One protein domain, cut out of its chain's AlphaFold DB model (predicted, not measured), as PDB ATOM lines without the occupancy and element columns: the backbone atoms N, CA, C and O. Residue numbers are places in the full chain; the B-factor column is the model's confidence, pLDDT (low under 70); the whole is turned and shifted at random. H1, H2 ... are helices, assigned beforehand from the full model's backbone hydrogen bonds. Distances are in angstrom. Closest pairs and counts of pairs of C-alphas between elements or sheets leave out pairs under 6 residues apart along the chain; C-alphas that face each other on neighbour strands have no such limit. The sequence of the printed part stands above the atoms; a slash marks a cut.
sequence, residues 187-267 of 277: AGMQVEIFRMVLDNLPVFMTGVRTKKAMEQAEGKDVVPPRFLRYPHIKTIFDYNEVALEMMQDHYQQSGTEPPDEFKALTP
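AT A GLANCE: This is residues 187 to 267 of the 277 residues of an uncharacterized protein of Hyphomicrobiales bacterium (UniProt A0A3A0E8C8). Two long helices, H2 and H4, meet by their first parts and run off from there as a wide V, with H1 crossing H4 close to the corner. After H2, a long loop, residues 218 to 232, folds back to the short H3 near that corner; beyond H4, the tiny H5 sits apart, and residues 251 to 257 stick out. The printed part has 81 residues with five named helices, H1 to H5 in chain order, and no named strand; the class is all helix. It is only just compact, close to loose, with a radius of gyration of the C-alphas of 13.6 A and spans of 37 by 27 by 22 A.

HOW THE PARTS SIT: H2, residues 201 to 217, touches H4, residues 240 to 254, through residues 204 to 208 of H2 and 242 to 246 of H4 alone. Their closest C-alphas, Gly 207 and Val 242, are 6.1 A apart, at a steep tilt of 55 degrees, opposite ways. H1, residues 190 to 199, touches H4 about perpendicular at 82 degrees, closest at the C-alphas of Val 197 and Ala 243, 6.3 A. H3, residues 233 to 238, is near H2 and close to H4 but not clearly touching. H5, residues 260 to 263, is apart from H4. Every O i to N i+4 pair is within hydrogen-bond range in H1, H2, H3 and H4; H5 is too short for such a pair.

IN THESE COORDINATES: H2 is 24.3 A long, H4 21.4 A and H1 14.4 A. H1 begins at C-alpha 190 (-21.375, -6.470, 28.447); H5 ends at C-alpha 263 (-30.693, 0.783, 36.655).

THE WHOLE: The C-alphas farthest apart, Asp 221 and Thr 256, are 38.6 A apart. The printed part has no cut. The link from H2 to H3 is long; the others are tight. Residues 224 to 229 have pLDDT under 70.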
ATOM      1  N   ALA A 187     -21.540  -4.485  34.611       91.06
ATOM      2  CA  ALA A 187     -21.129  -5.868  34.754       91.06
ATOM      3  C   ALA A 187     -22.306  -6.831  34.571       91.06
ATOM      4  O   ALA A 187     -23.485  -6.517  34.721       91.06
ATOM      5  N   GLY A 188     -21.984  -8.022  34.070       90.62
ATOM      6  CA  GLY A 188     -22.991  -9.009  33.685       90.62
ATOM      7  C   GLY A 188     -23.646  -8.748  32.328       90.62
ATOM      8  O   GLY A 188     -24.028  -9.717  31.673       90.62
ATOM      9  N   MET A 189     -23.686  -7.502  31.851       93.19
ATOM     10  CA  MET A 189     -24.436  -7.121  30.649       93.19
ATOM     11  C   MET A 189     -23.584  -6.907  29.406       93.19
ATOM     12  O   MET A 189     -24.110  -6.833  28.297       93.19
ATOM     13  N   GLN A 190     -22.260  -6.865  29.544       95.81
ATOM     14  CA  GLN A 190     -21.375  -6.470  28.447       95.81
ATOM     15  C   GLN A 190     -21.545  -7.349  27.198       95.81
ATOM     16  O   GLN A 190     -21.517  -6.868  26.070       95.81
ATOM     17  N   VAL A 191     -21.766  -8.654  27.384       96.06
ATOM     18  CA  VAL A 191     -21.963  -9.601  26.271       96.06
ATOM     19  C   VAL A 191     -23.333  -9.435  25.615       96.06
ATOM     20  O   VAL A 191     -23.456  -9.658  24.411       96.06
ATOM     21  N   GLU A 192     -24.352  -9.074  26.390       95.25
ATOM     22  CA  GLU A 192     -25.713  -8.847  25.905       95.25
ATOM     23  C   GLU A 192     -25.788  -7.560  25.086       95.25
ATOM     24  O   GLU A 192     -26.183  -7.615  23.922       95.25
ATOM     25  N   ILE A 193     -25.266  -6.455  25.633       96.31
ATOM     26  CA  ILE A 193     -25.132  -5.173  24.928       96.31
ATOM     27  C   ILE A 193     -24.377  -5.388  23.613       96.31
ATOM     28  O   ILE A 193     -24.824  -4.968  22.544       96.31
ATOM     29  N   PHE A 194     -23.262  -6.128  23.652       97.12
ATOM     30  CA  PHE A 194     -22.496  -6.407  22.442       97.12
ATOM     31  C   PHE A 194     -23.299  -7.170  21.384       97.12
ATOM     32  O   PHE A 194     -23.224  -6.836  20.202       97.12
ATOM     33  N   ARG A 195     -24.061  -8.199  21.777       96.19
ATOM     34  CA  ARG A 195     -24.917  -8.949  20.844       96.19
ATOM     35  C   ARG A 195     -25.978  -8.050  20.231       96.19
ATOM     36  O   ARG A 195     -26.105  -8.044  19.013       96.19
ATOM     37  N   MET A 196     -26.648  -7.245  21.050       95.56
ATOM     38  CA  MET A 196     -27.673  -6.313  20.590       95.56
ATOM     39  C   MET A 196     -27.137  -5.348  19.529       95.56
ATOM     40  O   MET A 196     -27.781  -5.162  18.497       95.56
ATOM     41  N   VAL A 197     -25.941  -4.789  19.738       95.00
ATOM     42  CA  VAL A 197     -25.282  -3.914  18.754       95.00
ATOM     43  C   VAL A 197     -25.020  -4.646  17.438       95.00
ATOM     44  O   VAL A 197     -25.205  -4.075  16.367       95.00
ATOM     45  N   LEU A 198     -24.568  -5.902  17.489       93.50
ATOM     46  CA  LEU A 198     -24.282  -6.674  16.279       93.50
ATOM     47  C   LEU A 198     -25.539  -7.114  15.529       93.50
ATOM     48  O   LEU A 198     -25.511  -7.167  14.296       93.50
ATOM     49  N   ASP A 199     -26.602  -7.438  16.257       92.31
ATOM     50  CA  ASP A 199     -27.879  -7.865  15.692       92.31
ATOM     51  C   ASP A 199     -28.636  -6.668  15.091       92.31
ATOM     52  O   ASP A 199     -29.232  -6.790  14.022       92.31
ATOM     53  N   ASN A 200     -28.509  -5.481  15.696       92.56
ATOM     54  CA  ASN A 200     -29.156  -4.237  15.265       92.56
ATOM     55  C   ASN A 200     -28.153  -3.185  14.769       92.56
ATOM     56  O   ASN A 200     -28.300  -1.984  15.014       92.56
ATOM     57  N   LEU A 201     -27.128  -3.624  14.032       89.94
ATOM     58  CA  LEU A 201     -26.045  -2.751  13.572       89.94
ATOM     59  C   LEU A 201     -26.518  -1.506  12.789       89.94
ATOM     60  O   LEU A 201     -25.937  -0.441  13.001       89.94
ATOM     61  N   PRO A 202     -27.539  -1.570  11.906       89.69
ATOM     62  CA  PRO A 202     -28.039  -0.376  11.226       89.69
ATOM     63  C   PRO A 202     -28.578   0.685  12.192       89.69
ATOM     64  O   PRO A 202     -28.273   1.862  12.019       89.69
ATOM     65  N   VAL A 203     -29.314   0.268  13.227       91.69
ATOM     66  CA  VAL A 203     -29.860   1.163  14.261       91.69
ATOM     67  C   VAL A 203     -28.723   1.810  15.046       91.69
ATOM     68  O   VAL A 203     -28.677   3.034  15.154       91.69
ATOM     69  N   PHE A 204     -27.739   1.010  15.471       93.31
ATOM     70  CA  PHE A 204     -26.531   1.519  16.124       93.31
ATOM     71  C   PHE A 204     -25.825   2.578  15.272       93.31
ATOM     72  O   PHE A 204     -25.497   3.664  15.746       93.31
ATOM     73  N   MET A 205     -25.630   2.304  13.980       90.81
ATOM     74  CA  MET A 205     -24.967   3.240  13.071       90.81
ATOM     75  C   MET A 205     -25.768   4.524  12.827       90.81
ATOM     76  O   MET A 205     -25.153   5.558  12.564       90.81
ATOM     77  N   THR A 206     -27.100   4.485  12.911       90.75
ATOM     78  CA  THR A 206     -27.936   5.695  12.877       90.75
ATOM     79  C   THR A 206     -27.687   6.548  14.119       90.75
ATOM     80  O   THR A 206     -27.380   7.727  13.968       90.75
ATOM     81  N   GLY A 207     -27.688   5.954  15.317       92.25
ATOM     82  CA  GLY A 207     -27.352   6.667  16.558       92.25
ATOM     83  C   GLY A 207     -25.947   7.280  16.525       92.25
ATOM     84  O   GLY A 207     -25.770   8.459  16.822       92.25
ATOM     85  N   VAL A 208     -24.952   6.532  16.029       91.31
ATOM     86  CA  VAL A 208     -23.583   7.046  15.829       91.31
ATOM     87  C   VAL A 208     -23.562   8.265  14.904       91.31
ATOM     88  O   VAL A 208     -22.792   9.193  15.136       91.31
ATOM     89  N   ARG A 209     -24.382   8.298  13.846       89.00
ATOM     90  CA  ARG A 209     -24.451   9.468  12.955       89.00
ATOM     91  C   ARG A 209     -25.063  10.672  13.630       89.00
ATOM     92  O   ARG A 209     -24.516  11.757  13.468       89.00
ATOM     93  N   THR A 210     -26.157  10.479  14.356       90.75
ATOM     94  CA  THR A 210     -26.798  11.554  15.112       90.75
ATOM     95  C   THR A 210     -25.798  12.157  16.091       90.75
ATOM     96  O   THR A 210     -25.564  13.360  16.057       90.75
ATOM     97  N   LYS A 211     -25.098  11.312  16.856       91.19
ATOM     98  CA  LYS A 211     -24.081  11.762  17.808       91.19
ATOM     99  C   LYS A 211     -22.922  12.499  17.136       91.19
ATOM    100  O   LYS A 211     -22.543  13.573  17.581       91.19
ATOM    101  N   LYS A 212     -22.416  11.987  16.013       89.06
ATOM    102  CA  LYS A 212     -21.390  12.680  15.217       89.06
ATOM    103  C   LYS A 212     -21.845  14.034  14.683       89.06
ATOM    104  O   LYS A 212     -21.054  14.968  14.661       89.06
ATOM    105  N   ALA A 213     -23.091  14.136  14.225       87.88
ATOM    106  CA  ALA A 213     -23.648  15.392  13.736       87.88
ATOM    107  C   ALA A 213     -23.765  16.424  14.869       87.88
ATOM    108  O   ALA A 213     -23.455  17.593  14.656       87.88
ATOM    109  N   MET A 214     -24.135  15.983  16.075       89.44
ATOM    110  CA  MET A 214     -24.143  16.830  17.272       89.44
ATOM    111  C   MET A 214     -22.729  17.282  17.656       89.44
ATOM    112  O   MET A 214     -22.494  18.473  17.809       89.44
ATOM    113  N   GLU A 215     -21.762  16.361  17.713       88.69
ATOM    114  CA  GLU A 215     -20.352  16.682  17.987       88.69
ATOM    115  C   GLU A 215     -19.782  17.687  16.968       88.69
ATOM    116  O   GLU A 215     -19.042  18.599  17.335       88.69
ATOM    117  N   GLN A 216     -20.154  17.555  15.693       87.94
ATOM    118  CA  GLN A 216     -19.751  18.488  14.643       87.94
ATOM    119  C   GLN A 216     -20.398  19.871  14.818       87.94
ATOM    120  O   GLN A 216     -19.734  20.883  14.597       87.94
ATOM    121  N   ALA A 217     -21.666  19.935  15.239       88.75
ATOM    122  CA  ALA A 217     -22.340  21.194  15.558       88.75
ATOM    123  C   ALA A 217     -21.718  21.898  16.782       88.75
ATOM    124  O   ALA A 217     -21.676  23.123  16.827       88.75
ATOM    125  N   GLU A 218     -21.167  21.134  17.730       91.06
ATOM    126  CA  GLU A 218     -20.378  21.634  18.868       91.06
ATOM    127  C   GLU A 218     -18.951  22.080  18.481       91.06
ATOM    128  O   GLU A 218     -18.179  22.501  19.341       91.06
ATOM    129  N   GLY A 219     -18.570  21.979  17.203       86.81
ATOM    130  CA  GLY A 219     -17.252  22.384  16.710       86.81
ATOM    131  C   GLY A 219     -16.131  21.372  16.965       86.81
ATOM    132  O   GLY A 219     -14.958  21.716  16.814       86.81
ATOM    133  N   LYS A 220     -16.447  20.123  17.339       85.69
ATOM    134  CA  LYS A 220     -15.438  19.057  17.429       85.69
ATOM    135  C   LYS A 220     -15.036  18.609  16.023       85.69
ATOM    136  O   LYS A 220     -15.880  18.461  15.139       85.69
ATOM    137  N   ASP A 221     -13.745  18.349  15.823       79.31
ATOM    138  CA  ASP A 221     -13.251  17.769  14.570       79.31
ATOM    139  C   ASP A 221     -13.624  16.282  14.505       79.31
ATOM    140  O   ASP A 221     -12.967  15.409  15.084       79.31
ATOM    141  N   VAL A 222     -14.746  15.996  13.846       76.25
ATOM    142  CA  VAL A 222     -15.293  14.646  13.730       76.25
ATOM    143  C   VAL A 222     -14.963  14.073  12.359       76.25
ATOM    144  O   VAL A 222     -15.422  14.551  11.321       76.25
ATOM    145  N   VAL A 223     -14.244  12.949  12.344       72.06
ATOM    146  CA  VAL A 223     -13.996  12.203  11.104       72.06
ATOM    147  C   VAL A 223     -15.337  11.760  10.493       72.06
ATOM    148  O   VAL A 223     -16.114  11.081  11.187       72.06
ATOM    149  N   PRO A 224     -15.592  12.031   9.194       63.19
ATOM    150  CA  PRO A 224     -16.836  11.661   8.532       63.19
ATOM    151  C   PRO A 224     -17.188  10.183   8.751       63.19
ATOM    152  O   PRO A 224     -16.292   9.323   8.762       63.19
ATOM    153  N   PRO A 225     -18.476   9.841   8.946       59.88
ATOM    154  CA  PRO A 225     -18.891   8.467   9.181       59.88
ATOM    155  C   PRO A 225     -18.510   7.605   7.976       59.88
ATOM    156  O   PRO A 225     -19.137   7.647   6.920       59.88
ATOM    157  N   ARG A 226     -17.470   6.782   8.135       60.34
ATOM    158  CA  ARG A 226     -17.176   5.737   7.159       60.34
ATOM    159  C   ARG A 226     -18.335   4.748   7.225       60.34
ATOM    160  O   ARG A 226     -18.582   4.164   8.278       60.34
ATOM    161  N   PHE A 227     -19.044   4.560   6.114       54.00
ATOM    162  CA  PHE A 227     -19.951   3.428   5.960       54.00
ATOM    163  C   PHE A 227     -19.107   2.162   5.961       54.00
ATOM    164  O   PHE A 227     -18.589   1.708   4.937       54.00
ATOM    165  N   LEU A 228     -18.904   1.623   7.151       61.25
ATOM    166  CA  LEU A 228     -18.208   0.372   7.298       61.25
ATOM    167  C   LEU A 228     -19.252  -0.702   7.041       61.25
ATOM    168  O   LEU A 228     -20.175  -0.910   7.817       61.25
ATOM    169  N   ARG A 229     -19.095  -1.373   5.899       62.81
ATOM    170  CA  ARG A 229     -19.891  -2.545   5.513       62.81
ATOM    171  C   ARG A 229     -19.826  -3.666   6.566       62.81
ATOM    172  O   ARG A 229     -20.642  -4.574   6.542       62.81
ATOM    173  N   TYR A 230     -18.857  -3.585   7.478       71.50
ATOM    174  CA  TYR A 230     -18.703  -4.449   8.639       71.50
ATOM    175  C   TYR A 230     -18.649  -3.607   9.913       71.50
ATOM    176  O   TYR A 230     -18.078  -2.514   9.881       71.50
ATOM    177  N   PRO A 231     -19.126  -4.138  11.049       79.19
ATOM    178  CA  PRO A 231     -18.954  -3.490  12.329       79.19
ATOM    179  C   PRO A 231     -17.465  -3.256  12.599       79.19
ATOM    180  O   PRO A 231     -16.594  -4.102  12.354       79.19
ATOM    181  N   HIS A 232     -17.161  -2.063  13.079       86.88
ATOM    182  CA  HIS A 232     -15.805  -1.651  13.376       86.88
ATOM    183  C   HIS A 232     -15.698  -1.446  14.869       86.88
ATOM    184  O   HIS A 232     -16.333  -0.557  15.425       86.88
ATOM    185  N   ILE A 233     -14.916  -2.302  15.520       90.81
ATOM    186  CA  ILE A 233     -14.930  -2.389  16.980       90.81
ATOM    187  C   ILE A 233     -14.479  -1.082  17.639       90.81
ATOM    188  O   ILE A 233     -15.018  -0.712  18.670       90.81
ATOM    189  N   LYS A 234     -13.575  -0.331  16.999       90.69
ATOM    190  CA  LYS A 234     -13.184   1.017  17.437       90.69
ATOM    191  C   LYS A 234     -14.372   1.979  17.417       90.69
ATOM    192  O   LYS A 234     -14.517   2.748  18.346       90.69
ATOM    193  N   THR A 235     -15.250   1.898  16.417       90.88
ATOM    194  CA  THR A 235     -16.473   2.716  16.374       90.88
ATOM    195  C   THR A 235     -17.439   2.324  17.490       90.88
ATOM    196  O   THR A 235     -18.003   3.203  18.123       90.88
ATOM    197  N   ILE A 236     -17.596   1.025  17.764       93.75
ATOM    198  CA  ILE A 236     -18.421   0.554  18.891       93.75
ATOM    199  C   ILE A 236     -17.840   1.041  20.226       93.75
ATOM    200  O   ILE A 236     -18.584   1.458  21.099       93.75
ATOM    201  N   PHE A 237     -16.514   1.020  20.365       94.56
ATOM    202  CA  PHE A 237     -15.813   1.512  21.547       94.56
ATOM    203  C   PHE A 237     -15.948   3.028  21.737       94.56
ATOM    204  O   PHE A 237     -16.306   3.471  22.824       94.56
ATOM    205  N   ASP A 238     -15.704   3.814  20.687       91.75
ATOM    206  CA  ASP A 238     -15.762   5.279  20.743       91.75
ATOM    207  C   ASP A 238     -17.183   5.784  21.028       91.75
ATOM    208  O   ASP A 238     -17.364   6.769  21.733       91.75
ATOM    209  N   TYR A 239     -18.192   5.075  20.517       93.12
ATOM    210  CA  TYR A 239     -19.605   5.414  20.670       93.12
ATOM    211  C   TYR A 239     -20.338   4.392  21.547       93.12
ATOM    212  O   TYR A 239     -21.472   4.010  21.261       93.12
ATOM    213  N   ASN A 240     -19.681   3.928  22.613       95.12
ATOM    214  CA  ASN A 240     -20.225   2.892  23.493       95.12
ATOM    215  C   ASN A 240     -21.514   3.329  24.218       95.12
ATOM    216  O   ASN A 240     -22.349   2.480  24.517       95.12
ATOM    217  N   GLU A 241     -21.710   4.633  24.423       95.12
ATOM    218  CA  GLU A 241     -22.928   5.211  25.006       95.12
ATOM    219  C   GLU A 241     -24.158   4.987  24.117       95.12
ATOM    220  O   GLU A 241     -25.221   4.659  24.625       95.12
ATOM    221  N   VAL A 242     -24.001   5.034  22.788       95.81
ATOM    222  CA  VAL A 242     -25.101   4.745  21.845       95.81
ATOM    223  C   VAL A 242     -25.587   3.302  22.016       95.81
ATOM    224  O   VAL A 242     -26.770   3.010  21.880       95.81
ATOM    225  N   ALA A 243     -24.683   2.375  22.350       96.12
ATOM    226  CA  ALA A 243     -25.066   0.999  22.645       96.12
ATOM    227  C   ALA A 243     -25.863   0.883  23.957       96.12
ATOM    228  O   ALA A 243     -26.757   0.045  24.049       96.12
ATOM    229  N   LEU A 244     -25.551   1.717  24.956       95.94
ATOM    230  CA  LEU A 244     -26.300   1.776  26.213       95.94
ATOM    231  C   LEU A 244     -27.691   2.381  26.001       95.94
ATOM    232  O   LEU A 244     -28.660   1.828  26.509       95.94
ATOM    233  N   GLU A 245     -27.803   3.444  25.202       94.94
ATOM    234  CA  GLU A 245     -29.088   4.038  24.806       94.94
ATOM    235  C   GLU A 245     -29.975   3.015  24.090       94.94
ATOM    236  O   GLU A 245     -31.117   2.803  24.482       94.94
ATOM    237  N   MET A 246     -29.424   2.276  23.120       95.25
ATOM    238  CA  MET A 246     -30.161   1.196  22.451       95.25
ATOM    239  C   MET A 246     -30.651   0.116  23.422       95.25
ATOM    240  O   MET A 246     -31.760  -0.395  23.268       95.25
ATOM    241  N   MET A 247     -29.833  -0.250  24.414       94.50
ATOM    242  CA  MET A 247     -30.220  -1.219  25.442       94.50
ATOM    243  C   MET A 247     -31.336  -0.665  26.334       94.50
ATOM    244  O   MET A 247     -32.275  -1.384  26.672       94.50
ATOM    245  N   GLN A 248     -31.250   0.611  26.702       93.75
ATOM    246  CA  GLN A 248     -32.269   1.298  27.484       93.75
ATOM    247  C   GLN A 248     -33.610   1.322  26.740       93.75
ATOM    248  O   GLN A 248     -34.622   0.911  27.308       93.75
ATOM    249  N   ASP A 249     -33.600   1.719  25.466       92.75
ATOM    250  CA  ASP A 249     -34.785   1.729  24.606       92.75
ATOM    251  C   ASP A 249     -35.380   0.324  24.469       92.75
ATOM    252  O   ASP A 249     -36.597   0.151  24.527       92.75
ATOM    253  N   HIS A 250     -34.528  -0.700  24.349       93.31
ATOM    254  CA  HIS A 250     -34.974  -2.089  24.300       93.31
ATOM    255  C   HIS A 250     -35.766  -2.484  25.554       93.31
ATOM    256  O   HIS A 250     -36.851  -3.043  25.414       93.31
ATOM    257  N   TYR A 251     -35.276  -2.160  26.756       92.19
ATOM    258  CA  TYR A 251     -35.993  -2.441  28.009       92.19
ATOM    259  C   TYR A 251     -37.300  -1.660  28.142       92.19
ATOM    260  O   TYR A 251     -38.300  -2.193  28.625       92.19
ATOM    261  N   GLN A 252     -37.314  -0.403  27.699       89.75
ATOM    262  CA  GLN A 252     -38.530   0.409  27.705       89.75
ATOM    263  C   GLN A 252     -39.600  -0.160  26.768       89.75
ATOM    264  O   GLN A 252     -40.777  -0.174  27.118       89.75
ATOM    265  N   GLN A 253     -39.194  -0.656  25.596       92.06
ATOM    266  CA  GLN A 253     -40.103  -1.237  24.609       92.06
ATOM    267  C   GLN A 253     -40.571  -2.643  24.992       92.06
ATOM    268  O   GLN A 253     -41.727  -2.988  24.756       92.06
ATOM    269  N   SER A 254     -39.693  -3.466  25.572       90.75
ATOM    270  CA  SER A 254     -40.035  -4.829  25.991       90.75
ATOM    271  C   SER A 254     -40.881  -4.865  27.266       90.75
ATOM    272  O   SER A 254     -41.531  -5.876  27.536       90.75
ATOM    273  N   GLY A 255     -40.840  -3.803  28.076       84.88
ATOM    274  CA  GLY A 255     -41.454  -3.765  29.402       84.88
ATOM    275  C   GLY A 255     -40.762  -4.674  30.425       84.88
ATOM    276  O   GLY A 255     -41.301  -4.891  31.511       84.88
ATOM    277  N   THR A 256     -39.586  -5.225  30.103       88.62
ATOM    278  CA  THR A 256     -38.807  -6.035  31.046       88.62
ATOM    279  C   THR A 256     -37.991  -5.133  31.962       88.62
ATOM    280  O   THR A 256     -37.339  -4.199  31.502       88.62
ATOM    281  N   GLU A 257     -37.994  -5.410  33.268       86.94
ATOM    282  CA  GLU A 257     -37.163  -4.640  34.194       86.94
ATOM    283  C   GLU A 257     -35.669  -4.932  33.939       86.94
ATOM    284  O   GLU A 257     -35.274  -6.103  33.920       86.94
ATOM    285  N   PRO A 258     -34.824  -3.899  33.759       89.81
ATOM    286  CA  PRO A 258     -33.393  -4.099  33.577       89.81
ATOM    287  C   PRO A 258     -32.706  -4.573  34.870       89.81
ATOM    288  O   PRO A 258     -33.217  -4.323  35.969       89.81
ATOM    289  N   PRO A 259     -31.525  -5.208  34.766       91.81
ATOM    290  CA  PRO A 259     -30.692  -5.540  35.918       91.81
ATOM    291  C   PRO A 259     -30.318  -4.307  36.753       91.81
ATOM    292  O   PRO A 259     -30.174  -3.204  36.221       91.81
ATOM    293  N   ASP A 260     -30.098  -4.502  38.054       91.25
ATOM    294  CA  ASP A 260     -29.824  -3.408  38.998       91.25
ATOM    295  C   ASP A 260     -28.581  -2.590  38.625       91.25
ATOM    296  O   ASP A 260     -28.587  -1.365  38.733       91.25
ATOM    297  N   GLU A 261     -27.546  -3.246  38.098       90.44
ATOM    298  CA  GLU A 261     -26.338  -2.568  37.618       90.44
ATOM    299  C   GLU A 261     -26.614  -1.594  36.464       90.44
ATOM    300  O   GLU A 261     -25.960  -0.561  36.352       90.44
ATOM    301  N   PHE A 262     -27.605  -1.889  35.621       90.81
ATOM    302  CA  PHE A 262     -28.022  -0.996  34.541       90.81
ATOM    303  C   PHE A 262     -28.937   0.112  35.050       90.81
ATOM    304  O   PHE A 262     -28.779   1.267  34.664       90.81
ATOM    305  N   LYS A 263     -29.852  -0.215  35.975       90.19
ATOM    306  CA  LYS A 263     -30.693   0.783  36.655       90.19
ATOM    307  C   LYS A 263     -29.842   1.850  37.345       90.19
ATOM    308  O   LYS A 263     -30.227   3.015  37.350       90.19
ATOM    309  N   ALA A 264     -28.683   1.467  37.882       90.56
ATOM    310  CA  ALA A 264     -27.745   2.381  38.522       90.56
ATOM    311  C   ALA A 264     -27.170   3.452  37.573       90.56
ATOM    312  O   ALA A 264     -26.799   4.523  38.049       90.56
ATOM    313  N   LEU A 265     -27.134   3.210  36.254       88.19
ATOM    314  CA  LEU A 265     -26.677   4.205  35.272       88.19
ATOM    315  C   LEU A 265     -27.670   5.360  35.123       88.19
ATOM    316  O   LEU A 265     -27.268   6.520  35.037       88.19
ATOM    317  N   THR A 266     -28.969   5.054  35.111       87.69
ATOM    318  CA  THR A 266     -30.049   6.042  34.951       87.69
ATOM    319  C   THR A 266     -31.175   5.829  35.972       87.69
ATOM    320  O   THR A 266     -32.309   5.532  35.598       87.69
ATOM    321  N   PRO A 267     -30.928   6.025  37.287       86.81
ATOM    322  CA  PRO A 267     -31.886   5.635  38.329       86.81
ATOM    323  C   PRO A 267     -33.239   6.337  38.224       86.81
ATOM    324  O   PRO A 267     -34.267   5.759  38.567       86.81
TER     325      PRO A 267